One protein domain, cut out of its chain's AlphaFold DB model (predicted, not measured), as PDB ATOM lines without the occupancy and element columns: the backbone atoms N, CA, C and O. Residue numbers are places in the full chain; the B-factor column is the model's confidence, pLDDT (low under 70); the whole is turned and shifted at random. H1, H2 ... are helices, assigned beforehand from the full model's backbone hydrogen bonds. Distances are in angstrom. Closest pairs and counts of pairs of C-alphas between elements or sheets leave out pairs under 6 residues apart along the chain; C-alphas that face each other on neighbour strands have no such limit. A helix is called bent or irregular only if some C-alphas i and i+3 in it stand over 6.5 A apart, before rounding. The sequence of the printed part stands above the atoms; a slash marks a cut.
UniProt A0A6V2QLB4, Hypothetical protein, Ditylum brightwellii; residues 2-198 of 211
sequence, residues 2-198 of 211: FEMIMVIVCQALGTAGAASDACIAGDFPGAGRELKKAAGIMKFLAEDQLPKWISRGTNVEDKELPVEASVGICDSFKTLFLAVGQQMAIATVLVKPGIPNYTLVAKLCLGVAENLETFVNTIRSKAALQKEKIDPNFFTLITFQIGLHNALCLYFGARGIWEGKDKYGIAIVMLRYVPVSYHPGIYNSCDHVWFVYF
ATOM      1  N   PHE A   2      31.531 -17.305  27.930       83.44
ATOM      2  CA  PHE A   2      32.249 -18.564  27.702       83.44
ATOM      3  C   PHE A   2      33.758 -18.380  27.461       83.44
ATOM      4  O   PHE A   2      34.567 -18.910  28.208       83.44
ATOM      5  N   GLU A   3      34.132 -17.566  26.468       87.19
ATOM      6  CA  GLU A   3      35.537 -17.351  26.091       87.19
ATOM      7  C   GLU A   3      36.390 -16.843  27.260       87.19
ATOM      8  O   GLU A   3      37.451 -17.385  27.535       87.19
ATOM      9  N   MET A   4      35.880 -15.871  28.022       89.44
ATOM     10  CA  MET A   4      36.560 -15.353  29.210       89.44
ATOM     11  C   MET A   4      36.778 -16.442  30.267       89.44
ATOM     12  O   MET A   4      37.862 -16.537  30.833       89.44
ATOM     13  N   ILE A   5      35.771 -17.279  30.524       90.00
ATOM     14  CA  ILE A   5      35.878 -18.380  31.489       90.00
ATOM     15  C   ILE A   5      36.911 -19.398  31.015       90.00
ATOM     16  O   ILE A   5      37.785 -19.773  31.794       90.00
ATOM     17  N   MET A   6      36.880 -19.773  29.736       90.56
ATOM     18  CA  MET A   6      37.865 -20.690  29.164       90.56
ATOM     19  C   MET A   6      39.285 -20.124  29.222       90.56
ATOM     20  O   MET A   6      40.203 -20.857  29.571       90.56
ATOM     21  N   VAL A   7      39.481 -18.823  28.981       94.19
ATOM     22  CA  VAL A   7      40.794 -18.173  29.143       94.19
ATOM     23  C   VAL A   7      41.285 -18.271  30.591       94.19
ATOM     24  O   VAL A   7      42.450 -18.592  30.820       94.19
ATOM     25  N   ILE A   8      40.412 -18.055  31.579       93.69
ATOM     26  CA  ILE A   8      40.782 -18.162  32.999       93.69
ATOM     27  C   ILE A   8      41.104 -19.618  33.377       93.69
ATOM     28  O   ILE A   8      42.079 -19.858  34.095       93.69
ATOM     29  N   VAL A   9      40.339 -20.595  32.879       93.44
ATOM     30  CA  VAL A   9      40.633 -22.023  33.093       93.44
ATOM     31  C   VAL A   9      41.978 -22.388  32.464       93.44
ATOM     32  O   VAL A   9      42.826 -22.970  33.142       93.44
ATOM     33  N   CYS A  10      42.227 -21.991  31.215       93.75
ATOM     34  CA  CYS A  10      43.511 -22.199  30.547       93.75
ATOM     35  C   CYS A  10      44.664 -21.558  31.326       93.75
ATOM     36  O   CYS A  10      45.716 -22.175  31.470       93.75
ATOM     37  N   GLN A  11      44.464 -20.367  31.898       94.44
ATOM     38  CA  GLN A  11      45.460 -19.730  32.759       94.44
ATOM     39  C   GLN A  11      45.724 -20.548  34.030       94.44
ATOM     40  O   GLN A  11      46.881 -20.699  34.427       94.44
ATOM     41  N   ALA A  12      44.687 -21.088  34.676       93.31
ATOM     42  CA  ALA A  12      44.841 -21.937  35.856       93.31
ATOM     43  C   ALA A  12      45.598 -23.235  35.531       93.31
ATOM     44  O   ALA A  12      46.535 -23.589  36.247       93.31
ATOM     45  N   LEU A  13      45.239 -23.905  34.433       92.94
ATOM     46  CA  LEU A  13      45.905 -25.126  33.970       92.94
ATOM     47  C   LEU A  13      47.344 -24.859  33.520       92.94
ATOM     48  O   LEU A  13      48.236 -25.619  33.880       92.94
ATOM     49  N   GLY A  14      47.597 -23.758  32.810       93.25
ATOM     50  CA  GLY A  14      48.949 -23.344  32.430       93.25
ATOM     51  C   GLY A  14      49.825 -23.034  33.645       93.25
ATOM     52  O   GLY A  14      50.988 -23.422  33.684       93.25
ATOM     53  N   THR A  15      49.250 -22.414  34.681       94.12
ATOM     54  CA  THR A  15      49.942 -22.168  35.960       94.12
ATOM     55  C   THR A  15      50.261 -23.485  36.681       94.12
ATOM     56  O   THR A  15      51.356 -23.648  37.215       94.12
ATOM     57  N   ALA A  16      49.337 -24.450  36.668       91.44
ATOM     58  CA  ALA A  16      49.585 -25.785  37.212       91.44
ATOM     59  C   ALA A  16      50.646 -26.557  36.402       91.44
ATOM     60  O   ALA A  16      51.485 -27.229  36.996       91.44
ATOM     61  N   GLY A  17      50.658 -26.421  35.072       90.94
ATOM     62  CA  GLY A  17      51.689 -26.989  34.199       90.94
ATOM     63  C   GLY A  17      53.080 -26.439  34.513       90.94
ATOM     64  O   GLY A  17      53.998 -27.212  34.763       90.94
ATOM     65  N   ALA A  18      53.208 -25.114  34.634       90.00
ATOM     66  CA  ALA A  18      54.459 -24.475  35.043       90.00
ATOM     67  C   ALA A  18      54.935 -24.943  36.432       90.00
ATOM     68  O   ALA A  18      56.135 -25.066  36.675       90.00
ATOM     69  N   ALA A  19      54.007 -25.240  37.347       88.94
ATOM     70  CA  ALA A  19      54.351 -25.809  38.644       88.94
ATOM     71  C   ALA A  19      54.898 -27.241  38.538       88.94
ATOM     72  O   ALA A  19      55.825 -27.594  39.267       88.94
ATOM     73  N   SER A  20      54.357 -28.058  37.630       88.12
ATOM     74  CA  SER A  20      54.894 -29.390  37.334       88.12
ATOM     75  C   SER A  20      56.307 -29.305  36.758       88.12
ATOM     76  O   SER A  20      57.185 -30.039  37.209       88.12
ATOM     77  N   ASP A  21      56.563 -28.364  35.847       87.50
ATOM     78  CA  ASP A  21      57.903 -28.134  35.291       87.50
ATOM     79  C   ASP A  21      58.897 -27.700  36.382       87.50
ATOM     80  O   ASP A  21      60.004 -28.236  36.475       87.50
ATOM     81  N   ALA A  22      58.484 -26.790  37.271       87.06
ATOM     82  CA  ALA A  22      59.285 -26.378  38.425       87.06
ATOM     83  C   ALA A  22      59.564 -27.545  39.387       87.06
ATOM     84  O   ALA A  22      60.664 -27.654  39.931       87.06
ATOM     85  N   CYS A  23      58.600 -28.453  39.562       85.25
ATOM     86  CA  CYS A  23      58.795 -29.655  40.362       85.25
ATOM     87  C   CYS A  23      59.824 -30.604  39.732       85.25
ATOM     88  O   CYS A  23      60.669 -31.139  40.449       85.25
ATOM     89  N   ILE A  24      59.783 -30.795  38.410       86.00
ATOM     90  CA  ILE A  24      60.772 -31.607  37.682       86.00
ATOM     91  C   ILE A  24      62.169 -30.984  37.804       86.00
ATOM     92  O   ILE A  24      63.154 -31.701  37.964       86.00
ATOM     93  N   ALA A  25      62.257 -29.652  37.800       87.12
ATOM     94  CA  ALA A  25      63.501 -28.917  38.022       87.12
ATOM     95  C   ALA A  25      64.005 -28.951  39.483       87.12
ATOM     96  O   ALA A  25      65.098 -28.460  39.761       87.12
ATOM     97  N   GLY A  26      63.234 -29.515  40.420       85.69
ATOM     98  CA  GLY A  26      63.585 -29.606  41.841       85.69
ATOM     99  C   GLY A  26      63.281 -28.349  42.668       85.69
ATOM    100  O   GLY A  26      63.617 -28.304  43.854       85.69
ATOM    101  N   ASP A  27      62.617 -27.337  42.096       90.81
ATOM    102  CA  ASP A  27      62.146 -26.152  42.826       90.81
ATOM    103  C   ASP A  27      60.760 -26.403  43.447       90.81
ATOM    104  O   ASP A  27      59.730 -25.871  43.026       90.81
ATOM    105  N   PHE A  28      60.727 -27.237  44.488       89.75
ATOM    106  CA  PHE A  28      59.495 -27.541  45.228       89.75
ATOM    107  C   PHE A  28      58.850 -26.311  45.900       89.75
ATOM    108  O   PHE A  28      57.618 -26.208  45.886       89.75
ATOM    109  N   PRO A  29      59.609 -25.355  46.487       90.81
ATOM    110  CA  PRO A  29      59.021 -24.128  47.019       90.81
ATOM    111  C   PRO A  29      58.343 -23.274  45.941       90.81
ATOM    112  O   PRO A  29      57.261 -22.735  46.201       90.81
ATOM    113  N   GLY A  30      58.955 -23.146  44.758       89.94
ATOM    114  CA  GLY A  30      58.375 -22.456  43.606       89.94
ATOM    115  C   GLY A  30      57.116 -23.156  43.099       89.94
ATOM    116  O   GLY A  30      56.053 -22.534  43.029       89.94
ATOM    117  N   ALA A  31      57.193 -24.472  42.882       90.62
ATOM    118  CA  ALA A  31      56.060 -25.297  42.459       90.62
ATOM    119  C   ALA A  31      54.854 -25.169  43.409       90.62
ATOM    120  O   ALA A  31      53.720 -24.963  42.972       90.62
ATOM    121  N   GLY A  32      55.085 -25.200  44.726       90.69
ATOM    122  CA  GLY A  32      54.021 -25.029  45.719       90.69
ATOM    123  C   GLY A  32      53.324 -23.661  45.652       90.69
ATOM    124  O   GLY A  32      52.113 -23.572  45.878       90.69
ATOM    125  N   ARG A  33      54.053 -22.586  45.315       93.88
ATOM    126  CA  ARG A  33      53.473 -21.239  45.152       93.88
ATOM    127  C   ARG A  33      52.601 -21.148  43.906       93.88
ATOM    128  O   ARG A  33      51.493 -20.615  43.995       93.88
ATOM    129  N   GLU A  34      53.065 -21.693  42.787       93.88
ATOM    130  CA  GLU A  34      52.302 -21.701  41.536       93.88
ATOM    131  C   GLU A  34      51.044 -22.581  41.648       93.88
ATOM    132  O   GLU A  34      49.959 -22.148  41.262       93.88
ATOM    133  N   LEU A  35      51.116 -23.740  42.313       93.81
ATOM    134  CA  LEU A  35      49.930 -24.564  42.605       93.81
ATOM    135  C   LEU A  35      48.913 -23.834  43.488       93.81
ATOM    136  O   LEU A  35      47.708 -23.882  43.234       93.81
ATOM    137  N   LYS A  36      49.381 -23.098  44.501       95.31
ATOM    138  CA  LYS A  36      48.501 -22.272  45.340       95.31
ATOM    139  C   LYS A  36      47.831 -21.156  44.534       95.31
ATOM    140  O   LYS A  36      46.660 -20.849  44.767       95.31
ATOM    141  N   LYS A  37      48.549 -20.559  43.580       95.19
ATOM    142  CA  LYS A  37      48.002 -19.557  42.658       95.19
ATOM    143  C   LYS A  37      46.953 -20.175  41.730       95.19
ATOM    144  O   LYS A  37      45.859 -19.621  41.627       95.19
ATOM    145  N   ALA A  38      47.225 -21.342  41.146       94.56
ATOM    146  CA  ALA A  38      46.267 -22.089  40.329       94.56
ATOM    147  C   ALA A  38      44.987 -22.435  41.116       94.56
ATOM    148  O   ALA A  38      43.879 -22.212  40.625       94.56
ATOM    149  N   ALA A  39      45.124 -22.878  42.371       95.31
ATOM    150  CA  ALA A  39      43.988 -23.115  43.263       95.31
ATOM    151  C   ALA A  39      43.155 -21.841  43.497       95.31
ATOM    152  O   ALA A  39      41.926 -21.894  43.486       95.31
ATOM    153  N   GLY A  40      43.810 -20.689  43.671       95.69
ATOM    154  CA  GLY A  40      43.141 -19.394  43.813       95.69
ATOM    155  C   GLY A  40      42.330 -18.995  42.577       95.69
ATOM    156  O   GLY A  40      41.199 -18.531  42.717       95.69
ATOM    157  N   ILE A  41      42.866 -19.235  41.377       95.19
ATOM    158  CA  ILE A  41      42.163 -18.960  40.114       95.19
ATOM    159  C   ILE A  41      40.934 -19.874  39.972       95.19
ATOM    160  O   ILE A  41      39.843 -19.388  39.675       95.19
ATOM    161  N   MET A  42      41.073 -21.173  40.259       94.12
ATOM    162  CA  MET A  42      39.943 -22.114  40.227       94.12
ATOM    163  C   MET A  42      38.870 -21.782  41.271       94.12
ATOM    164  O   MET A  42      37.676 -21.890  40.989       94.12
ATOM    165  N   LYS A  43      39.276 -21.317  42.459       95.50
ATOM    166  CA  LYS A  43      38.350 -20.828  43.486       95.50
ATOM    167  C   LYS A  43      37.545 -19.627  42.984       95.50
ATOM    168  O   LYS A  43      36.328 -19.607  43.131       95.50
ATOM    169  N   PHE A  44      38.214 -18.651  42.370       94.06
ATOM    170  CA  PHE A  44      37.562 -17.470  41.803       94.06
ATOM    171  C   PHE A  44      36.553 -17.836  40.703       94.06
ATOM    172  O   PHE A  44      35.457 -17.276  40.650       94.06
ATOM    173  N   LEU A  45      36.887 -18.817  39.860       91.94
ATOM    174  CA  LEU A  45      35.962 -19.345  38.859       91.94
ATOM    175  C   LEU A  45      34.709 -19.963  39.486       91.94
ATOM    176  O   LEU A  45      33.598 -19.609  39.090       91.94
ATOM    177  N   ALA A  46      34.891 -20.852  40.463       91.19
ATOM    178  CA  ALA A  46      33.800 -21.583  41.101       91.19
ATOM    179  C   ALA A  46      32.852 -20.676  41.901       91.19
ATOM    180  O   ALA A  46      31.639 -20.867  41.852       91.19
ATOM    181  N   GLU A  47      33.394 -19.705  42.640       93.38
ATOM    182  CA  GLU A  47      32.616 -18.881  43.574       93.38
ATOM    183  C   GLU A  47      32.032 -17.617  42.929       93.38
ATOM    184  O   GLU A  47      30.954 -17.184  43.329       93.38
ATOM    185  N   ASP A  48      32.710 -17.023  41.939       91.31
ATOM    186  CA  ASP A  48      32.327 -15.711  41.406       91.31
ATOM    187  C   ASP A  48      31.875 -15.760  39.941       91.31
ATOM    188  O   ASP A  48      30.772 -15.322  39.608       91.31
ATOM    189  N   GLN A  49      32.707 -16.289  39.041       89.88
ATOM    190  CA  GLN A  49      32.467 -16.151  37.598       89.88
ATOM    191  C   GLN A  49      31.398 -17.110  37.067       89.88
ATOM    192  O   GLN A  49      30.513 -16.680  36.321       89.88
ATOM    193  N   LEU A  50      31.449 -18.386  37.455       87.06
ATOM    194  CA  LEU A  50      30.496 -19.392  36.981       87.06
ATOM    195  C   LEU A  50      29.060 -19.122  37.465       87.06
ATOM    196  O   LEU A  50      28.162 -19.099  36.622       87.06
ATOM    197  N   PRO A  51      28.803 -18.801  38.752       87.31
ATOM    198  CA  PRO A  51      27.451 -18.463  39.200       87.31
ATOM    199  C   PRO A  51      26.884 -17.228  38.489       87.31
ATOM    200  O   PRO A  51      25.714 -17.212  38.099       87.31
ATOM    201  N   LYS A  52      27.718 -16.204  38.249       87.50
ATOM    202  CA  LYS A  52      27.317 -15.012  37.485       87.50
ATOM    203  C   LYS A  52      26.944 -15.356  36.047       87.50
ATOM    204  O   LYS A  52      26.010 -14.755  35.521       87.50
ATOM    205  N   TRP A  53      27.637 -16.301  35.418       83.38
ATOM    206  CA  TRP A  53      27.311 -16.733  34.062       83.38
ATOM    207  C   TRP A  53      25.970 -17.455  34.000       83.38
ATOM    208  O   TRP A  53      25.115 -17.057  33.209       83.38
ATOM    209  N   ILE A  54      25.752 -18.409  34.903       81.25
ATOM    210  CA  ILE A  54      24.493 -19.157  35.012       81.25
ATOM    211  C   ILE A  54      23.318 -18.197  35.276       81.25
ATOM    212  O   ILE A  54      22.285 -18.273  34.615       81.25
ATOM    213  N   SER A  55      23.492 -17.216  36.172       81.38
ATOM    214  CA  SER A  55      22.439 -16.243  36.512       81.38
ATOM    215  C   SER A  55      22.035 -15.299  35.373       81.38
ATOM    216  O   SER A  55      20.952 -14.719  35.411       81.38
ATOM    217  N   ARG A  56      22.887 -15.123  34.352       78.19
ATOM    218  CA  ARG A  56      22.644 -14.192  33.237       78.19
ATOM    219  C   ARG A  56      21.797 -14.799  32.114       78.19
ATOM    220  O   ARG A  56      21.648 -14.166  31.073       78.19
ATOM    221  N   GLY A  57      21.216 -15.980  32.331       56.12
ATOM    222  CA  GLY A  57      20.151 -16.513  31.483       56.12
ATOM    223  C   GLY A  57      20.625 -17.096  30.154       56.12
ATOM    224  O   GLY A  57      19.886 -17.065  29.175       56.12
ATOM    225  N   THR A  58      21.848 -17.630  30.082       61.25
ATOM    226  CA  THR A  58      22.189 -18.506  28.956       61.25
ATOM    227  C   THR A  58      21.292 -19.742  29.005       61.25
ATOM    228  O   THR A  58      21.289 -20.437  30.014       61.25
ATOM    229  N   ASN A  59      20.586 -20.044  27.910       59.97
ATOM    230  CA  ASN A  59      19.784 -21.266  27.699       59.97
ATOM    231  C   ASN A  59      20.608 -22.575  27.744       59.97
ATOM    232  O   ASN A  59      20.153 -23.606  27.267       59.97
ATOM    233  N   VAL A  60      21.841 -22.524  28.245       63.41
ATOM    234  CA  VAL A  60      22.766 -23.649  28.301       63.41
ATOM    235  C   VAL A  60      22.538 -24.335  29.637       63.41
ATOM    236  O   VAL A  60      22.826 -23.765  30.691       63.41
ATOM    237  N   GLU A  61      21.983 -25.542  29.595       65.06
ATOM    238  CA  GLU A  61      21.860 -26.371  30.787       65.06
ATOM    239  C   GLU A  61      23.256 -26.747  31.307       65.06
ATOM    240  O   GLU A  61      24.183 -26.986  30.534       65.06
ATOM    241  N   ASP A  62      23.404 -26.886  32.626       64.31
ATOM    242  CA  ASP A  62      24.663 -27.250  33.310       64.31
ATOM    243  C   ASP A  62      25.311 -28.550  32.768       64.31
ATOM    244  O   ASP A  62      26.498 -28.825  32.968       64.31
ATOM    245  N   LYS A  63      24.519 -29.371  32.066       67.12
ATOM    246  CA  LYS A  63      24.925 -30.621  31.407       67.12
ATOM    247  C   LYS A  63      25.660 -30.407  30.082       67.12
ATOM    248  O   LYS A  63      26.480 -31.246  29.700       67.12
ATOM    249  N   GLU A  64      25.362 -29.316  29.384       72.44
ATOM    250  CA  GLU A  64      25.949 -28.971  28.084       72.44
ATOM    251  C   GLU A  64      27.254 -28.183  28.226       72.44
ATOM    252  O   GLU A  64      28.013 -28.052  27.265       72.44
ATOM    253  N   LEU A  65      27.553 -27.699  29.434       75.12
ATOM    254  CA  LEU A  65      28.810 -27.027  29.717       75.12
ATOM    255  C   LEU A  65      30.010 -27.977  29.547       75.12
ATOM    256  O   LEU A  65      29.927 -29.177  29.853       75.12
ATOM    257  N   PRO A  66      31.158 -27.448  29.082       83.50
ATOM    258  CA  PRO A  66      32.402 -28.197  29.100       83.50
ATOM    259  C   PRO A  66      32.775 -28.538  30.547       83.50
ATOM    260  O   PRO A  66      32.427 -27.825  31.492       83.50
ATOM    261  N   VAL A  67      33.486 -29.649  30.716       85.19
ATOM    262  CA  VAL A  67      33.858 -30.207  32.028       85.19
ATOM    263  C   VAL A  67      34.621 -29.175  32.852       85.19
ATOM    264  O   VAL A  67      34.393 -29.019  34.048       85.19
ATOM    265  N   GLU A  68      35.480 -28.431  32.172       84.88
ATOM    266  CA  GLU A  68      36.373 -27.407  32.685       84.88
ATOM    267  C   GLU A  68      35.639 -26.175  33.232       84.88
ATOM    268  O   GLU A  68      36.200 -25.455  34.054       84.88
ATOM    269  N   ALA A  69      34.394 -25.938  32.802       84.88
ATOM    270  CA  ALA A  69      33.569 -24.809  33.229       84.88
ATOM    271  C   ALA A  69      32.412 -25.230  34.152       84.88
ATOM    272  O   ALA A  69      31.461 -24.475  34.342       84.88
ATOM    273  N   SER A  70      32.475 -26.430  34.733       88.25
ATOM    274  CA  SER A  70      31.519 -26.861  35.753       88.25
ATOM    275  C   SER A  70      31.963 -26.399  37.140       88.25
ATOM    276  O   SER A  70      33.107 -26.618  37.545       88.25
ATOM    277  N   VAL A  71      31.034 -25.831  37.917       89.62
ATOM    278  CA  VAL A  71      31.301 -25.352  39.286       89.62
ATOM    279  C   VAL A  71      31.875 -26.467  40.164       89.62
ATOM    280  O   VAL A  71      32.839 -26.245  40.894       89.62
ATOM    281  N   GLY A  72      31.326 -27.683  40.067       89.94
ATOM    282  CA  GLY A  72      31.799 -28.828  40.848       89.94
ATOM    283  C   GLY A  72      33.216 -29.269  40.468       89.94
ATOM    284  O   GLY A  72      33.999 -29.662  41.337       89.94
ATOM    285  N   ILE A  73      33.581 -29.153  39.189       91.62
ATOM    286  CA  ILE A  73      34.938 -29.443  38.719       91.62
ATOM    287  C   ILE A  73      35.908 -28.358  39.186       91.62
ATOM    288  O   ILE A  73      36.918 -28.692  39.797       91.62
ATOM    289  N   CYS A  74      35.597 -27.072  39.022       92.19
ATOM    290  CA  CYS A  74      36.481 -26.005  39.502       92.19
ATOM    291  C   CYS A  74      36.689 -26.054  41.030       92.19
ATOM    292  O   CYS A  74      37.818 -25.923  41.508       92.19
ATOM    293  N   ASP A  75      35.625 -26.302  41.803       93.50
ATOM    294  CA  ASP A  75      35.696 -26.408  43.269       93.50
ATOM    295  C   ASP A  75      36.506 -27.630  43.730       93.50
ATOM    296  O   ASP A  75      37.300 -27.552  44.672       93.50
ATOM    297  N   SER A  76      36.370 -28.762  43.034       94.12
ATOM    298  CA  SER A  76      37.190 -29.941  43.314       94.12
ATOM    299  C   SER A  76      38.652 -29.712  42.914       94.12
ATOM    300  O   SER A  76      39.539 -29.902  43.747       94.12
ATOM    301  N   PHE A  77      38.936 -29.206  41.712       93.50
ATOM    302  CA  PHE A  77      40.304 -28.947  41.240       93.50
ATOM    303  C   PHE A  77      41.064 -27.937  42.106       93.50
ATOM    304  O   PHE A  77      42.269 -28.089  42.299       93.50
ATOM    305  N   LYS A  78      40.377 -26.962  42.716       95.44
ATOM    306  CA  LYS A  78      40.958 -26.126  43.780       95.44
ATOM    307  C   LYS A  78      41.564 -26.987  44.894       95.44
ATOM    308  O   LYS A  78      42.714 -26.783  45.278       95.44
ATOM    309  N   THR A  79      40.796 -27.942  45.410       95.19
ATOM    310  CA  THR A  79      41.223 -28.842  46.494       95.19
ATOM    311  C   THR A  79      42.355 -29.766  46.040       95.19
ATOM    312  O   THR A  79      43.312 -29.970  46.785       95.19
ATOM    313  N   LEU A  80      42.307 -30.247  44.794       94.94
ATOM    314  CA  LEU A  80      43.395 -31.025  44.198       94.94
ATOM    315  C   LEU A  80      44.707 -30.231  44.154       94.94
ATOM    316  O   LEU A  80      45.730 -30.715  44.626       94.94
ATOM    317  N   PHE A  81      44.693 -29.000  43.637       95.38
ATOM    318  CA  PHE A  81      45.900 -28.173  43.557       95.38
ATOM    319  C   PHE A  81      46.466 -27.824  44.936       95.38
ATOM    320  O   PHE A  81      47.685 -27.776  45.099       95.38
ATOM    321  N   LEU A  82      45.612 -27.647  45.948       95.00
ATOM    322  CA  LEU A  82      46.066 -27.502  47.332       95.00
ATOM    323  C   LEU A  82      46.716 -28.788  47.864       95.00
ATOM    324  O   LEU A  82      47.766 -28.704  48.500       95.00
ATOM    325  N   ALA A  83      46.147 -29.958  47.562       95.44
ATOM    326  CA  ALA A  83      46.722 -31.246  47.946       95.44
ATOM    327  C   ALA A  83      48.110 -31.451  47.320       95.44
ATOM    328  O   ALA A  83      49.066 -31.758  48.032       95.44
ATOM    329  N   VAL A  84      48.254 -31.207  46.013       93.31
ATOM    330  CA  VAL A  84      49.547 -31.303  45.312       93.31
ATOM    331  C   VAL A  84      50.524 -30.236  45.826       93.31
ATOM    332  O   VAL A  84      51.696 -30.523  46.056       93.31
ATOM    333  N   GLY A  85      50.057 -29.020  46.119       92.25
ATOM    334  CA  GLY A  85      50.894 -27.987  46.740       92.25
ATOM    335  C   GLY A  85      51.436 -28.416  48.109       92.25
ATOM    336  O   GLY A  85      52.599 -28.169  48.433       92.25
ATOM    337  N   GLN A  86      50.626 -29.120  48.901       93.38
ATOM    338  CA  GLN A  86      51.050 -29.695  50.176       93.38
ATOM    339  C   GLN A  86      52.019 -30.875  49.994       93.38
ATOM    340  O   GLN A  86      52.956 -31.005  50.784       93.38
ATOM    341  N   GLN A  87      51.878 -31.676  48.931       92.69
ATOM    342  CA  GLN A  87      52.891 -32.672  48.552       92.69
ATOM    343  C   GLN A  87      54.250 -32.012  48.276       92.69
ATOM    344  O   GLN A  87      55.277 -32.520  48.729       92.69
ATOM    345  N   MET A  88      54.272 -30.838  47.631       91.75
ATOM    346  CA  MET A  88      55.522 -30.101  47.403       91.75
ATOM    347  C   MET A  88      56.121 -29.619  48.724       91.75
ATOM    348  O   MET A  88      57.330 -29.688  48.922       91.75
ATOM    349  N   ALA A  89      55.290 -29.190  49.679       90.06
ATOM    350  CA  ALA A  89      55.766 -28.828  51.012       90.06
ATOM    351  C   ALA A  89      56.416 -30.023  51.734       90.06
ATOM    352  O   ALA A  89      57.484 -29.863  52.324       90.06
ATOM    353  N   ILE A  90      55.841 -31.228  51.636       90.62
ATOM    354  CA  ILE A  90      56.463 -32.456  52.161       90.62
ATOM    355  C   ILE A  90      57.826 -32.687  51.498       90.62
ATOM    356  O   ILE A  90      58.821 -32.867  52.201       90.62
ATOM    357  N   ALA A  91      57.893 -32.591  50.168       88.00
ATOM    358  CA  ALA A  91      59.139 -32.712  49.417       88.00
ATOM    359  C   ALA A  91      60.206 -31.710  49.897       88.00
ATOM    360  O   ALA A  91      61.339 -32.106  50.169       88.00
ATOM    361  N   THR A  92      59.846 -30.439  50.126       87.88
ATOM    362  CA  THR A  92      60.801 -29.440  50.649       87.88
ATOM    363  C   THR A  92      61.378 -29.803  52.013       87.88
ATOM    364  O   THR A  92      62.525 -29.459  52.299       87.88
ATOM    365  N   VAL A  93      60.596 -30.455  52.877       87.75
ATOM    366  CA  VAL A  93      61.055 -30.866  54.209       87.75
ATOM    367  C   VAL A  93      62.007 -32.052  54.102       87.75
ATOM    368  O   VAL A  93      62.983 -32.100  54.844       87.75
ATOM    369  N   LEU A  94      61.752 -32.973  53.170       86.31
ATOM    370  CA  LEU A  94      62.569 -34.170  52.969       86.31
ATOM    371  C   LEU A  94      63.890 -33.893  52.235       86.31
ATOM    372  O   LEU A  94      64.862 -34.599  52.471       86.31
ATOM    373  N   VAL A  95      63.946 -32.869  51.374       85.81
ATOM    374  CA  VAL A  95      65.172 -32.494  50.636       85.81
ATOM    375  C   VAL A  95      66.158 -31.699  51.496       85.81
ATOM    376  O   VAL A  95      67.361 -31.704  51.235       85.81
ATOM    377  N   LYS A  96      65.677 -30.990  52.523       83.56
ATOM    378  CA  LYS A  96      66.552 -30.177  53.373       83.56
ATOM    379  C   LYS A  96      67.528 -31.062  54.160       83.56
ATOM    380  O   LYS A  96      67.099 -32.050  54.753       83.56
ATOM    381  N   PRO A  97      68.818 -30.686  54.241       75.06
ATOM    382  CA  PRO A  97      69.787 -31.429  55.033       75.06
ATOM    383  C   PRO A  97      69.432 -31.326  56.520       75.06
ATOM    384  O   PRO A  97      69.331 -30.229  57.073       75.06
ATOM    385  N   GLY A  98      69.231 -32.472  57.164       80.62
ATOM    386  CA  GLY A  98      68.890 -32.563  58.582       80.62
ATOM    387  C   GLY A  98      67.952 -33.728  58.877       80.62
ATOM    388  O   GLY A  98      67.477 -34.406  57.970       80.62
ATOM    389  N   ILE A  99      67.687 -33.961  60.164       80.25
ATOM    390  CA  ILE A  99      66.660 -34.915  60.589       80.25
ATOM    391  C   ILE A  99      65.319 -34.171  60.544       80.25
ATOM    392  O   ILE A  99      65.129 -33.223  61.314       80.25
ATOM    393  N   PRO A 100      64.399 -34.529  59.631       85.31
ATOM    394  CA  PRO A 100      63.103 -33.877  59.569       85.31
ATOM    395  C   PRO A 100      62.283 -34.244  60.805       85.31
ATOM    396  O   PRO A 100      62.378 -35.346  61.339       85.31
ATOM    397  N   ASN A 101      61.405 -33.338  61.235       88.81
ATOM    398  CA  ASN A 101      60.428 -33.671  62.263       88.81
ATOM    399  C   ASN A 101      59.394 -34.646  61.678       88.81
ATOM    400  O   ASN A 101      58.437 -34.232  61.018       88.81
ATOM    401  N   TYR A 102      59.581 -35.943  61.920       89.25
ATOM    402  CA  TYR A 102      58.732 -36.992  61.358       89.25
ATOM    403  C   TYR A 102      57.260 -36.873  61.773       89.25
ATOM    404  O   TYR A 102      56.376 -37.183  60.979       89.25
ATOM    405  N   THR A 103      56.966 -36.352  62.968       90.50
ATOM    406  CA  THR A 103      55.582 -36.094  63.396       90.50
ATOM    407  C   THR A 103      54.923 -35.002  62.557       90.50
ATOM    408  O   THR A 103      53.739 -35.107  62.231       90.50
ATOM    409  N   LEU A 104      55.669 -33.958  62.184       91.31
ATOM    410  CA  LEU A 104      55.170 -32.926  61.277       91.31
ATOM    411  C   LEU A 104      54.933 -33.500  59.876       91.31
ATOM    412  O   LEU A 104      53.869 -33.276  59.306       91.31
ATOM    413  N   VAL A 105      55.889 -34.270  59.348       92.19
ATOM    414  CA  VAL A 105      55.761 -34.901  58.023       92.19
ATOM    415  C   VAL A 105      54.551 -35.840  57.979       92.19
ATOM    416  O   VAL A 105      53.767 -35.767  57.039       92.19
ATOM    417  N   ALA A 106      54.327 -36.639  59.026       92.50
ATOM    418  CA  ALA A 106      53.161 -37.515  59.131       92.50
ATOM    419  C   ALA A 106      51.836 -36.741  59.035       92.50
ATOM    420  O   ALA A 106      50.959 -37.104  58.254       92.50
ATOM    421  N   LYS A 107      51.710 -35.630  59.775       94.56
ATOM    422  CA  LYS A 107      50.521 -34.762  59.723       94.56
ATOM    423  C   LYS A 107      50.324 -34.127  58.350       94.56
ATOM    424  O   LYS A 107      49.190 -33.992  57.897       94.56
ATOM    425  N   LEU A 108      51.411 -33.741  57.684       94.44
ATOM    426  CA  LEU A 108      51.332 -33.216  56.326       94.44
ATOM    427  C   LEU A 108      50.850 -34.292  55.345       94.44
ATOM    428  O   LEU A 108      49.995 -33.978  54.524       94.44
ATOM    429  N   CYS A 109      51.327 -35.537  55.444       94.25
ATOM    430  CA  CYS A 109      50.824 -36.651  54.631       94.25
ATOM    431  C   CYS A 109      49.328 -36.902  54.871       94.25
ATOM    432  O   CYS A 109      48.572 -37.030  53.911       94.25
ATOM    433  N   LEU A 110      48.884 -36.896  56.134       94.69
ATOM    434  CA  LEU A 110      47.463 -37.040  56.467       94.69
ATOM    435  C   LEU A 110      46.612 -35.945  55.809       94.69
ATOM    436  O   LEU A 110      45.625 -36.252  55.149       94.69
ATOM    437  N   GLY A 111      47.037 -34.682  55.901       95.50
ATOM    438  CA  GLY A 111      46.299 -33.582  55.274       95.50
ATOM    439  C   GLY A 111      46.244 -33.676  53.741       95.50
ATOM    440  O   GLY A 111      45.266 -33.242  53.137       95.50
ATOM    441  N   VAL A 112      47.247 -34.278  53.087       96.00
ATOM    442  CA  VAL A 112      47.163 -34.571  51.644       96.00
ATOM    443  C   VAL A 112      46.082 -35.616  51.374       96.00
ATOM    444  O   VAL A 112      45.260 -35.401  50.485       96.00
ATOM    445  N   ALA A 113      46.054 -36.715  52.133       95.44
ATOM    446  CA  ALA A 113      45.038 -37.755  51.978       95.44
ATOM    447  C   ALA A 113      43.618 -37.194  52.174       95.44
ATOM    448  O   ALA A 113      42.767 -37.387  51.307       95.44
ATOM    449  N   GLU A 114      43.389 -36.412  53.232       96.69
ATOM    450  CA  GLU A 114      42.096 -35.769  53.520       96.69
ATOM    451  C   GLU A 114      41.650 -34.810  52.401       96.69
ATOM    452  O   GLU A 114      40.481 -34.802  51.995       96.69
ATOM    453  N   ASN A 115      42.577 -34.021  51.847       96.62
ATOM    454  CA  ASN A 115      42.277 -33.136  50.720       96.62
ATOM    455  C   ASN A 115      41.935 -33.928  49.446       96.62
ATOM    456  O   ASN A 115      41.000 -33.565  48.728       96.62
ATOM    457  N   LEU A 116      42.644 -35.025  49.165       95.94
ATOM    458  CA  LEU A 116      42.354 -35.889  48.016       95.94
ATOM    459  C   LEU A 116      41.022 -36.646  48.176       95.94
ATOM    460  O   LEU A 116      40.272 -36.789  47.209       95.94
ATOM    461  N   GLU A 117      40.671 -37.077  49.386       96.00
ATOM    462  CA  GLU A 117      39.349 -37.646  49.676       96.00
ATOM    463  C   GLU A 117      38.243 -36.604  49.484       96.00
ATOM    464  O   GLU A 117      37.229 -36.873  48.832       96.00
ATOM    465  N   THR A 118      38.465 -35.381  49.972       95.62
ATOM    466  CA  THR A 118      37.550 -34.250  49.771       95.62
ATOM    467  C   THR A 118      37.361 -33.946  48.284       95.62
ATOM    468  O   THR A 118      36.231 -33.724  47.836       95.62
ATOM    469  N   PHE A 119      38.435 -33.996  47.493       94.81
ATOM    470  CA  PHE A 119      38.382 -33.878  46.037       94.81
ATOM    471  C   PHE A 119      37.455 -34.931  45.407       94.81
ATOM    472  O   PHE A 119      36.517 -34.578  44.684       94.81
ATOM    473  N   VAL A 120      37.658 -36.213  45.727       93.94
ATOM    474  CA  VAL A 120      36.842 -37.317  45.194       93.94
ATOM    475  C   VAL A 120      35.374 -37.178  45.613       93.94
ATOM    476  O   VAL A 120      34.475 -37.357  44.786       93.94
ATOM    477  N   ASN A 121      35.115 -36.824  46.873       94.44
ATOM    478  CA  ASN A 121      33.762 -36.636  47.401       94.44
ATOM    479  C   ASN A 121      33.041 -35.451  46.740       94.44
ATOM    480  O   ASN A 121      31.849 -35.538  46.429       94.44
ATOM    481  N   THR A 122      33.764 -34.367  46.456       93.19
ATOM    482  CA  THR A 122      33.215 -33.187  45.773       93.19
ATOM    483  C   THR A 122      32.836 -33.509  44.331       93.19
ATOM    484  O   THR A 122      31.737 -33.167  43.900       93.19
ATOM    485  N   ILE A 123      33.681 -34.244  43.597       91.38
ATOM    486  CA  ILE A 123      33.347 -34.678  42.231       91.38
ATOM    487  C   ILE A 123      32.125 -35.594  42.225       91.38
ATOM    488  O   ILE A 123      31.223 -35.409  41.409       91.38
ATOM    489  N   ARG A 124      32.059 -36.564  43.144       90.50
ATOM    490  CA  ARG A 124      30.925 -37.500  43.225       90.50
ATOM    491  C   ARG A 124      29.602 -36.802  43.538       90.50
ATOM    492  O   ARG A 124      28.576 -37.230  43.024       90.50
ATOM    493  N   SER A 125      29.622 -35.764  44.372       91.62
ATOM    494  CA  SER A 125      28.406 -35.064  44.809       91.62
ATOM    495  C   SER A 125      27.965 -33.949  43.860       91.62
ATOM    496  O   SER A 125      26.769 -33.809  43.620       91.62
ATOM    497  N   LYS A 126      28.903 -33.163  43.313       86.81
ATOM    498  CA  LYS A 126      28.592 -31.947  42.538       86.81
ATOM    499  C   LYS A 126      28.827 -32.067  41.032       86.81
ATOM    500  O   LYS A 126      28.327 -31.233  40.290       86.81
ATOM    501  N   ALA A 127      29.599 -33.051  40.574       84.75
ATOM    502  CA  ALA A 127      30.028 -33.162  39.177       84.75
ATOM    503  C   ALA A 127      29.930 -34.602  38.643       84.75
ATOM    504  O   ALA A 127      30.778 -35.053  37.874       84.75
ATOM    505  N   ALA A 128      28.902 -35.346  39.067       84.06
ATOM    506  CA  ALA A 128      28.748 -36.761  38.726       84.06
ATOM    507  C   ALA A 128      28.641 -37.006  37.210       84.06
ATOM    508  O   ALA A 128      29.235 -37.955  36.712       84.06
ATOM    509  N   LEU A 129      27.942 -36.128  36.481       83.75
ATOM    510  CA  LEU A 129      27.770 -36.236  35.026       83.75
ATOM    511  C   LEU A 129      29.060 -35.878  34.275       83.75
ATOM    512  O   LEU A 129      29.423 -36.506  33.287       83.75
ATOM    513  N   GLN A 130      29.783 -34.871  34.759       84.31
ATOM    514  CA  GLN A 130      31.031 -34.405  34.159       84.31
ATOM    515  C   GLN A 130      32.197 -35.354  34.463       84.31
ATOM    516  O   GLN A 130      33.156 -35.407  33.697       84.31
ATOM    517  N   LYS A 131      32.100 -36.149  35.535       83.25
ATOM    518  CA  LYS A 131      33.075 -37.182  35.898       83.25
ATOM    519  C   LYS A 131      33.309 -38.189  34.770       83.25
ATOM    520  O   LYS A 131      34.444 -38.611  34.584       83.25
ATOM    521  N   GLU A 132      32.269 -38.566  34.028       84.69
ATOM    522  CA  GLU A 132      32.366 -39.546  32.931       84.69
ATOM    523  C   GLU A 132      33.257 -39.070  31.779       84.69
ATOM    524  O   GLU A 132      33.793 -39.881  31.029       84.69
ATOM    525  N   LYS A 133      33.441 -37.753  31.655       85.81
ATOM    526  CA  LYS A 133      34.285 -37.130  30.631       85.81
ATOM    527  C   LYS A 133      35.756 -37.012  31.064       85.81
ATOM    528  O   LYS A 133      36.594 -36.638  30.249       85.81
ATOM    529  N   ILE A 134      36.077 -37.306  32.326       86.00
ATOM    530  CA  ILE A 134      37.448 -37.313  32.857       86.00
ATOM    531  C   ILE A 134      38.030 -38.724  32.710       86.00
ATOM    532  O   ILE A 134      37.323 -39.709  32.912       86.00
ATOM    533  N   ASP A 135      39.326 -38.821  32.399       86.62
ATOM    534  CA  ASP A 135      40.031 -40.103  32.277       86.62
ATOM    535  C   ASP A 135      39.833 -40.972  33.541       86.62
ATOM    536  O   ASP A 135      40.220 -40.563  34.641       86.62
ATOM    537  N   PRO A 136      39.269 -42.190  33.423       85.38
ATOM    538  CA  PRO A 136      39.132 -43.110  34.547       85.38
ATOM    539  C   PRO A 136      40.457 -43.406  35.262       85.38
ATOM    540  O   PRO A 136      40.468 -43.561  36.488       85.38
ATOM    541  N   ASN A 137      41.581 -43.434  34.534       88.38
ATOM    542  CA  ASN A 137      42.901 -43.691  35.117       88.38
ATOM    543  C   ASN A 137      43.323 -42.599  36.099       88.38
ATOM    544  O   ASN A 137      44.031 -42.878  37.068       88.38
ATOM    545  N   PHE A 138      42.847 -41.371  35.897       87.56
ATOM    546  CA  PHE A 138      43.106 -40.274  36.813       87.56
ATOM    547  C   PHE A 138      42.512 -40.557  38.201       87.56
ATOM    548  O   PHE A 138      43.193 -40.404  39.211       87.56
ATOM    549  N   PHE A 139      41.283 -41.076  38.285       88.31
ATOM    550  CA  PHE A 139      40.684 -41.444  39.576       88.31
ATOM    551  C   PHE A 139      41.366 -42.645  40.232       88.31
ATOM    552  O   PHE A 139      41.462 -42.694  41.464       88.31
ATOM    553  N   THR A 140      41.860 -43.590  39.432       89.12
ATOM    554  CA  THR A 140      42.694 -44.693  39.924       89.12
ATOM    555  C   THR A 140      43.973 -44.152  40.562       89.12
ATOM    556  O   THR A 140      44.296 -44.534  41.687       89.12
ATOM    557  N   LEU A 141      44.644 -43.199  39.905       89.00
ATOM    558  CA  LEU A 141      45.834 -42.536  40.440       89.00
ATOM    559  C   LEU A 141      45.536 -41.795  41.749       89.00
ATOM    560  O   LEU A 141      46.263 -41.973  42.721       89.00
ATOM    561  N   ILE A 142      44.456 -41.014  41.813       91.38
ATOM    562  CA  ILE A 142      44.084 -40.296  43.042       91.38
ATOM    563  C   ILE A 142      43.779 -41.266  44.189       91.38
ATOM    564  O   ILE A 142      44.237 -41.063  45.311       91.38
ATOM    565  N   THR A 143      43.052 -42.352  43.917       91.62
ATOM    566  CA  THR A 143      42.742 -43.374  44.932       91.62
ATOM    567  C   THR A 143      44.012 -44.048  45.448       91.62
ATOM    568  O   THR A 143      44.171 -44.248  46.654       91.62
ATOM    569  N   PHE A 144      44.950 -44.346  44.547       90.38
ATOM    570  CA  PHE A 144      46.269 -44.845  44.915       90.38
ATOM    571  C   PHE A 144      47.044 -43.832  45.774       90.38
ATOM    572  O   PHE A 144      47.586 -44.207  46.812       90.38
ATOM    573  N   GLN A 145      47.044 -42.548  45.402       90.62
ATOM    574  CA  GLN A 145      47.711 -41.495  46.173       90.62
ATOM    575  C   GLN A 145      47.127 -41.335  47.583       90.62
ATOM    576  O   GLN A 145      47.894 -41.152  48.526       90.62
ATOM    577  N   ILE A 146      45.807 -41.450  47.761       93.00
ATOM    578  CA  ILE A 146      45.176 -41.449  49.095       93.00
ATOM    579  C   ILE A 146      45.743 -42.592  49.949       93.00
ATOM    580  O   ILE A 146      46.205 -42.366  51.070       93.00
ATOM    581  N   GLY A 147      45.768 -43.814  49.406       90.94
ATOM    582  CA  GLY A 147      46.322 -44.983  50.095       90.94
ATOM    583  C   GLY A 147      47.801 -44.817  50.449       90.94
ATOM    584  O   GLY A 147      48.205 -45.102  51.579       90.94
ATOM    585  N   LEU A 148      48.590 -44.290  49.513       90.75
ATOM    586  CA  LEU A 148      50.007 -43.998  49.712       90.75
ATOM    587  C   LEU A 148      50.229 -42.973  50.830       90.75
ATOM    588  O   LEU A 148      51.059 -43.203  51.705       90.75
ATOM    589  N   HIS A 149      49.505 -41.853  50.832       92.06
ATOM    590  CA  HIS A 149      49.672 -40.807  51.847       92.06
ATOM    591  C   HIS A 149      49.233 -41.266  53.238       92.06
ATOM    592  O   HIS A 149      49.907 -40.955  54.222       92.06
ATOM    593  N   ASN A 150      48.188 -42.091  53.328       92.12
ATOM    594  CA  ASN A 150      47.802 -42.751  54.576       92.12
ATOM    595  C   ASN A 150      48.899 -43.705  55.084       92.12
ATOM    596  O   ASN A 150      49.244 -43.691  56.268       92.12
ATOM    597  N   ALA A 151      49.511 -44.486  54.190       90.69
ATOM    598  CA  ALA A 151      50.635 -45.356  54.526       90.69
ATOM    599  C   ALA A 151      51.880 -44.563  54.973       90.69
ATOM    600  O   ALA A 151      52.501 -44.902  55.983       90.69
ATOM    601  N   LEU A 152      52.219 -43.477  54.273       90.00
ATOM    602  CA  LEU A 152      53.326 -42.587  54.631       90.00
ATOM    603  C   LEU A 152      53.091 -41.892  55.976       90.00
ATOM    604  O   LEU A 152      54.025 -41.770  56.767       90.00
ATOM    605  N   CYS A 153      51.852 -41.498  56.277       92.94
ATOM    606  CA  CYS A 153      51.482 -40.957  57.581       92.94
ATOM    607  C   CYS A 153      51.803 -41.949  58.710       92.94
ATOM    608  O   CYS A 153      52.478 -41.584  59.676       92.94
ATOM    609  N   LEU A 154      51.396 -43.216  58.569       91.19
ATOM    610  CA  LEU A 154      51.707 -44.264  59.547       91.19
ATOM    611  C   LEU A 154      53.215 -44.517  59.660       91.19
ATOM    612  O   LEU A 154      53.734 -44.648  60.770       91.19
ATOM    613  N   TYR A 155      53.926 -44.540  58.532       91.38
ATOM    614  CA  TYR A 155      55.374 -44.728  58.501       91.38
ATOM    615  C   TYR A 155      56.122 -43.607  59.236       91.38
ATOM    616  O   TYR A 155      56.905 -43.873  60.152       91.38
ATOM    617  N   PHE A 156      55.869 -42.345  58.881       90.94
ATOM    618  CA  PHE A 156      56.517 -41.206  59.528       90.94
ATOM    619  C   PHE A 156      56.060 -41.047  60.984       90.94
ATOM    620  O   PHE A 156      56.870 -40.714  61.849       90.94
ATOM    621  N   GLY A 157      54.804 -41.374  61.296       90.56
ATOM    622  CA  GLY A 157      54.307 -41.431  62.670       90.56
ATOM    623  C   GLY A 157      55.080 -42.446  63.513       90.56
ATOM    624  O   GLY A 157      55.566 -42.111  64.596       90.56
ATOM    625  N   ALA A 158      55.283 -43.656  62.985       89.88
ATOM    626  CA  ALA A 158      56.071 -44.690  63.644       89.88
ATOM    627  C   ALA A 158      57.532 -44.268  63.842       89.88
ATOM    628  O   ALA A 158      58.081 -44.474  64.924       89.88
ATOM    629  N   ARG A 159      58.154 -43.635  62.835       88.81
ATOM    630  CA  ARG A 159      59.522 -43.097  62.940       88.81
ATOM    631  C   ARG A 159      59.629 -42.032  64.030       88.81
ATOM    632  O   ARG A 159      60.532 -42.122  64.853       88.81
ATOM    633  N   GLY A 160      58.679 -41.100  64.104       88.94
ATOM    634  CA  GLY A 160      58.652 -40.087  65.164       88.94
ATOM    635  C   GLY A 160      58.534 -40.692  66.568       88.94
ATOM    636  O   GLY A 160      59.223 -40.260  67.489       88.94
ATOM    637  N   ILE A 161      57.714 -41.735  66.741       89.69
ATOM    638  CA  ILE A 161      57.591 -42.451  68.025       89.69
ATOM    639  C   ILE A 161      58.868 -43.238  68.355       89.69
ATOM    640  O   ILE A 161      59.266 -43.302  69.517       89.69
ATOM    641  N   TRP A 162      59.509 -43.825  67.343       88.00
ATOM    642  CA  TRP A 162      60.753 -44.577  67.499       88.00
ATOM    643  C   TRP A 162      61.894 -43.694  68.015       88.00
ATOM    644  O   TRP A 162      62.641 -44.099  68.904       88.00
ATOM    645  N   GLU A 163      62.007 -42.469  67.499       86.12
ATOM    646  CA  GLU A 163      63.008 -41.499  67.956       86.12
ATOM    647  C   GLU A 163      62.765 -41.006  69.384       86.12
ATOM    648  O   GLU A 163      63.722 -40.715  70.099       86.12
ATOM    649  N   GLY A 164      61.506 -40.984  69.825       83.94
ATOM    650  CA  GLY A 164      61.125 -40.659  71.200       83.94
ATOM    651  C   GLY A 164      61.512 -41.714  72.244       83.94
ATOM    652  O   GLY A 164      61.272 -41.486  73.420       83.94
ATOM    653  N   LYS A 165      62.084 -42.861  71.842       79.25
ATOM    654  CA  LYS A 165      62.640 -43.955  72.676       79.25
ATOM    655  C   LYS A 165      61.735 -44.609  73.734       79.25
ATOM    656  O   LYS A 165      62.155 -45.596  74.333       79.25
ATOM    657  N   ASP A 166      60.501 -44.150  73.916       71.25
ATOM    658  CA  ASP A 166      59.647 -44.605  75.020       71.25
ATOM    659  C   ASP A 166      58.629 -45.689  74.623       71.25
ATOM    660  O   ASP A 166      58.133 -46.424  75.476       71.25
ATOM    661  N   LYS A 167      58.259 -45.793  73.335       86.38
ATOM    662  CA  LYS A 167      57.076 -46.570  72.894       86.38
ATOM    663  C   LYS A 167      57.299 -47.382  71.613       86.38
ATOM    664  O   LYS A 167      56.488 -47.337  70.685       86.38
ATOM    665  N   TYR A 168      58.360 -48.188  71.574       86.25
ATOM    666  CA  TYR A 168      58.686 -49.032  70.413       86.25
ATOM    667  C   TYR A 168      57.555 -49.987  70.003       86.25
ATOM    668  O   TYR A 168      57.329 -50.192  68.814       86.25
ATOM    669  N   GLY A 169      56.791 -50.518  70.967       88.12
ATOM    670  CA  GLY A 169      55.651 -51.392  70.674       88.12
ATOM    671  C   GLY A 169      54.596 -50.721  69.787       88.12
ATOM    672  O   GLY A 169      54.122 -51.326  68.830       88.12
ATOM    673  N   ILE A 170      54.289 -49.443  70.037       88.38
ATOM    674  CA  ILE A 170      53.331 -48.681  69.221       88.38
ATOM    675  C   ILE A 170      53.902 -48.416  67.827       88.38
ATOM    676  O   ILE A 170      53.180 -48.559  66.843       88.38
ATOM    677  N   ALA A 171      55.194 -48.100  67.723       85.50
ATOM    678  CA  ALA A 171      55.844 -47.900  66.430       85.50
ATOM    679  C   ALA A 171      55.809 -49.174  65.561       85.50
ATOM    680  O   ALA A 171      55.488 -49.099  64.376       85.50
ATOM    681  N   ILE A 172      56.056 -50.352  66.147       87.19
ATOM    682  CA  ILE A 172      55.971 -51.640  65.436       87.19
ATOM    683  C   ILE A 172      54.537 -51.912  64.968       87.19
ATOM    684  O   ILE A 172      54.330 -52.329  63.829       87.19
ATOM    685  N   VAL A 173      53.542 -51.653  65.821       90.12
ATOM    686  CA  VAL A 173      52.128 -51.820  65.456       90.12
ATOM    687  C   VAL A 173      51.756 -50.897  64.296       90.12
ATOM    688  O   VAL A 173      51.155 -51.359  63.331       90.12
ATOM    689  N   MET A 174      52.158 -49.625  64.336       86.56
ATOM    690  CA  MET A 174      51.912 -48.683  63.239       86.56
ATOM    691  C   MET A 174      52.552 -49.143  61.924       86.56
ATOM    692  O   MET A 174      51.887 -49.115  60.893       86.56
ATOM    693  N   LEU A 175      53.794 -49.637  61.960       86.00
ATOM    694  CA  LEU A 175      54.465 -50.188  60.776       86.00
ATOM    695  C   LEU A 175      53.778 -51.449  60.243       86.00
ATOM    696  O   LEU A 175      53.732 -51.648  59.034       86.00
ATOM    697  N   ARG A 176      53.190 -52.276  61.114       85.69
ATOM    698  CA  ARG A 176      52.435 -53.468  60.703       85.69
ATOM    699  C   ARG A 176      51.170 -53.128  59.911       85.69
ATOM    700  O   ARG A 176      50.765 -53.916  59.062       85.69
ATOM    701  N   TYR A 177      50.542 -51.986  60.193       81.94
ATOM    702  CA  TYR A 177      49.364 -51.517  59.459       81.94
ATOM    703  C   TYR A 177      49.706 -50.818  58.137       81.94
ATOM    704  O   TYR A 177      48.806 -50.594  57.330       81.94
ATOM    705  N   VAL A 178      50.983 -50.509  57.884       76.12
ATOM    706  CA  VAL A 178      51.433 -50.056  56.565       76.12
ATOM    707  C   VAL A 178      51.336 -51.250  55.607       76.12
ATOM    708  O   VAL A 178      52.011 -52.256  55.830       76.12
ATOM    709  N   PRO A 179      50.525 -51.191  54.536       70.12
ATOM    710  CA  PRO A 179      50.447 -52.301  53.596       70.12
ATOM    711  C   PRO A 179      51.818 -52.543  52.953       70.12
ATOM    712  O   PRO A 179      52.567 -51.600  52.682       70.12
ATOM    713  N   VAL A 180      52.154 -53.808  52.691       58.44
ATOM    714  CA  VAL A 180      53.461 -54.208  52.128       58.44
ATOM    715  C   VAL A 180      53.751 -53.488  50.804       58.44
ATOM    716  O   VAL A 180      54.887 -53.105  50.550       58.44
ATOM    717  N   SER A 181      52.712 -53.201  50.016       56.44
ATOM    718  CA  SER A 181      52.782 -52.437  48.762       56.44
ATOM    719  C   SER A 181      53.307 -51.000  48.910       56.44
ATOM    720  O   SER A 181      53.642 -50.383  47.906       56.44
ATOM    721  N   TYR A 182      53.381 -50.467  50.134       55.97
ATOM    722  CA  TYR A 182      53.792 -49.089  50.425       55.97
ATOM    723  C   TYR A 182      55.004 -49.004  51.364       55.97
ATOM    724  O   TYR A 182      55.290 -47.935  51.900       55.97
ATOM    725  N   HIS A 183      55.716 -50.112  51.603       50.06
ATOM    726  CA  HIS A 183      56.928 -50.095  52.424       50.06
ATOM    727  C   HIS A 183      58.070 -49.346  51.702       50.06
ATOM    728  O   HIS A 183      58.552 -49.821  50.672       50.06
ATOM    729  N   PRO A 184      58.587 -48.231  52.255       49.22
ATOM    730  CA  PRO A 184      59.672 -47.476  51.622       49.22
ATOM    731  C   PRO A 184      61.020 -48.222  51.620       49.22
ATOM    732  O   PRO A 184      61.923 -47.844  50.887       49.22
ATOM    733  N   GLY A 185      61.159 -49.320  52.378       40.91
ATOM    734  CA  GLY A 185      62.382 -50.138  52.438       40.91
ATOM    735  C   GLY A 185      62.744 -50.892  51.148       40.91
ATOM    736  O   GLY A 185      63.856 -51.401  51.048       40.91
ATOM    737  N   ILE A 186      61.844 -50.944  50.160       36.53
ATOM    738  CA  ILE A 186      62.117 -51.483  48.810       36.53
ATOM    739  C   ILE A 186      62.518 -50.356  47.829       36.53
ATOM    740  O   ILE A 186      63.067 -50.620  46.764       36.53
ATOM    741  N   TYR A 187      62.362 -49.088  48.222       38.97
ATOM    742  CA  TYR A 187      62.723 -47.900  47.441       38.97
ATOM    743  C   TYR A 187      63.807 -47.103  48.179       38.97
ATOM    744  O   TYR A 187      63.629 -45.945  48.540       38.97
ATOM    745  N   ASN A 188      64.933 -47.762  48.462       25.97
ATOM    746  CA  ASN A 188      66.018 -47.217  49.284       25.97
ATOM    747  C   ASN A 188      66.970 -46.266  48.530       25.97
ATOM    748  O   ASN A 188      68.036 -45.919  49.033       25.97
ATOM    749  N   SER A 189      66.598 -45.821  47.332       29.92
ATOM    750  CA  SER A 189      67.170 -44.629  46.721       29.92
ATOM    751  C   SER A 189      66.157 -43.504  46.883       29.92
ATOM    752  O   SER A 189      65.008 -43.600  46.449       29.92
ATOM    753  N   CYS A 190      66.597 -42.409  47.501       33.72
ATOM    754  CA  CYS A 190      65.838 -41.161  47.554       33.72
ATOM    755  C   CYS A 190      65.389 -40.690  46.153       33.72
ATOM    756  O   CYS A 190      64.474 -39.885  46.064       33.72
ATOM    757  N   ASP A 191      65.955 -41.249  45.080       29.34
ATOM    758  CA  ASP A 191      65.597 -41.020  43.679       29.34
ATOM    759  C   ASP A 191      64.267 -41.674  43.241       29.34
ATOM    760  O   ASP A 191      63.623 -41.185  42.315       29.34
ATOM    761  N   HIS A 192      63.799 -42.744  43.899       30.97
ATOM    762  CA  HIS A 192      62.584 -43.464  43.472       30.97
ATOM    763  C   HIS A 192      61.301 -43.064  44.201       30.97
ATOM    764  O   HIS A 192      60.213 -43.330  43.690       30.97
ATOM    765  N   VAL A 193      61.391 -42.365  45.336       35.34
ATOM    766  CA  VAL A 193      60.199 -41.773  45.969       35.34
ATOM    767  C   VAL A 193      59.580 -40.716  45.040       35.34
ATOM    768  O   VAL A 193      58.358 -40.616  44.961       35.34
ATOM    769  N   TRP A 194      60.393 -40.014  44.242       35.31
ATOM    770  CA  TRP A 194      59.937 -39.013  43.266       35.31
ATOM    771  C   TRP A 194      59.035 -39.580  42.165       35.31
ATOM    772  O   TRP A 194      58.053 -38.940  41.793       35.31
ATOM    773  N   PHE A 195      59.306 -40.803  41.699       33.03
ATOM    774  CA  PHE A 195      58.515 -41.460  40.650       33.03
ATOM    775  C   PHE A 195      57.079 -41.779  41.088       33.03
ATOM    776  O   PHE A 195      56.186 -41.892  40.251       33.03
ATOM    777  N   VAL A 196      56.840 -41.908  42.397       41.34
ATOM    778  CA  VAL A 196      55.507 -42.183  42.950       41.34
ATOM    779  C   VAL A 196      54.701 -40.888  43.148       41.34
ATOM    780  O   VAL A 196      53.473 -40.908  43.090       41.34
ATOM    781  N   TYR A 197      55.376 -39.747  43.328       38.34
ATOM    782  CA  TYR A 197      54.725 -38.439  43.470       38.34
ATOM    783  C   TYR A 197      54.318 -37.818  42.129       38.34
ATOM    784  O   TYR A 197      53.315 -37.108  42.079       38.34
ATOM    785  N   PHE A 198      55.028 -38.137  41.045       36.66
ATOM    786  CA  PHE A 198      54.683 -37.721  39.688       36.66
ATOM    787  C   PHE A 198      54.916 -38.873  38.707       36.66
ATOM    788  O   PHE A 198      56.014 -38.989  38.158       36.66
TER     789      PHE A 198
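What this domain is: This is residues 2 to 198 of the 211 residues of the protein "Hypothetical protein" of Ditylum brightwellii (UniProt A0A6V2QLB4). Five long helices, H1, H2, H3, H4 and H6, stand lengthwise in a curved layer, each packed on the one before and running opposite to it. Short H7 folds back on one end of H6, H8 lies on the hollow side near H3 and H6, and residues 55 to 61 stick out. Read 197 residues with eight named helices, H1 to H8 in chain order, and no named strand: all helix, only just compact, close to loose, with a radius of gyration of the C-alphas of 19.2 A, a rod spanning 65 by 31 by 25 A.

How they stand to each other: Begin with H1, residues 2 to 24, H2, residues 28 to 55, and H3, residues 71 to 95, an up and down bundle, each helix running against the one before. H1 touches H2 at C-alphas Ala 19 and Ala 31, their closest, 4.2 A. H2 touches H3, closest at C-alphas Ala 39 and Lys 78, 4.3 A. H4, residues 102 to 126, touches H3 at a shallow tilt of 14 degrees, closest at C-alphas Gly 72 and Lys 126, 4.8 A. H5, residues 128 to 131, is close to H4 but not clearly touching, with C-alphas Ile 123 and Lys 131 closest, 6.8 A. H6, residues 136 to 163, touches H4, closest at C-alphas Ala 106 and Cys 153, 4.1 A. With residues 151 to 162 alone it touches H7, residues 168 to 177, closest at C-alphas Ala 158 and Ala 171, 4.3 A. H8, residues 190 to 197, is near H6. Every O i to N i+4 pair is within hydrogen-bond range in H1, H4, H6 and H7, against 22 of 24 in H2, 20 of 21 in H3 and 0 of 4 in H8, which has 3 of 5 O i to N i+3 pairs; H5 is too short.

Where its parts are: Find C-alpha 2 at (32.249, -18.564, 27.702); H1 runs 32.9 A from there. H2, 39.7 A, has a kink of 26 degrees near residue 45 and is only just irregular, with C-alphas 47 and 50 6.9 A apart. H3 covers 36.4 A, H4 35.9 A and H6 41.1 A, ending at C-alpha 163, (63.008, -41.499, 67.956).

The domain as a whole: The C-alphas of Asn 59 and Lys 165 are farthest apart, 66.1 A. The printed part has no cut; the links H2 to H3 and H7 to H8 are long. Look for pLDDT under 70 at residues 57 to 63 and 180 to 198.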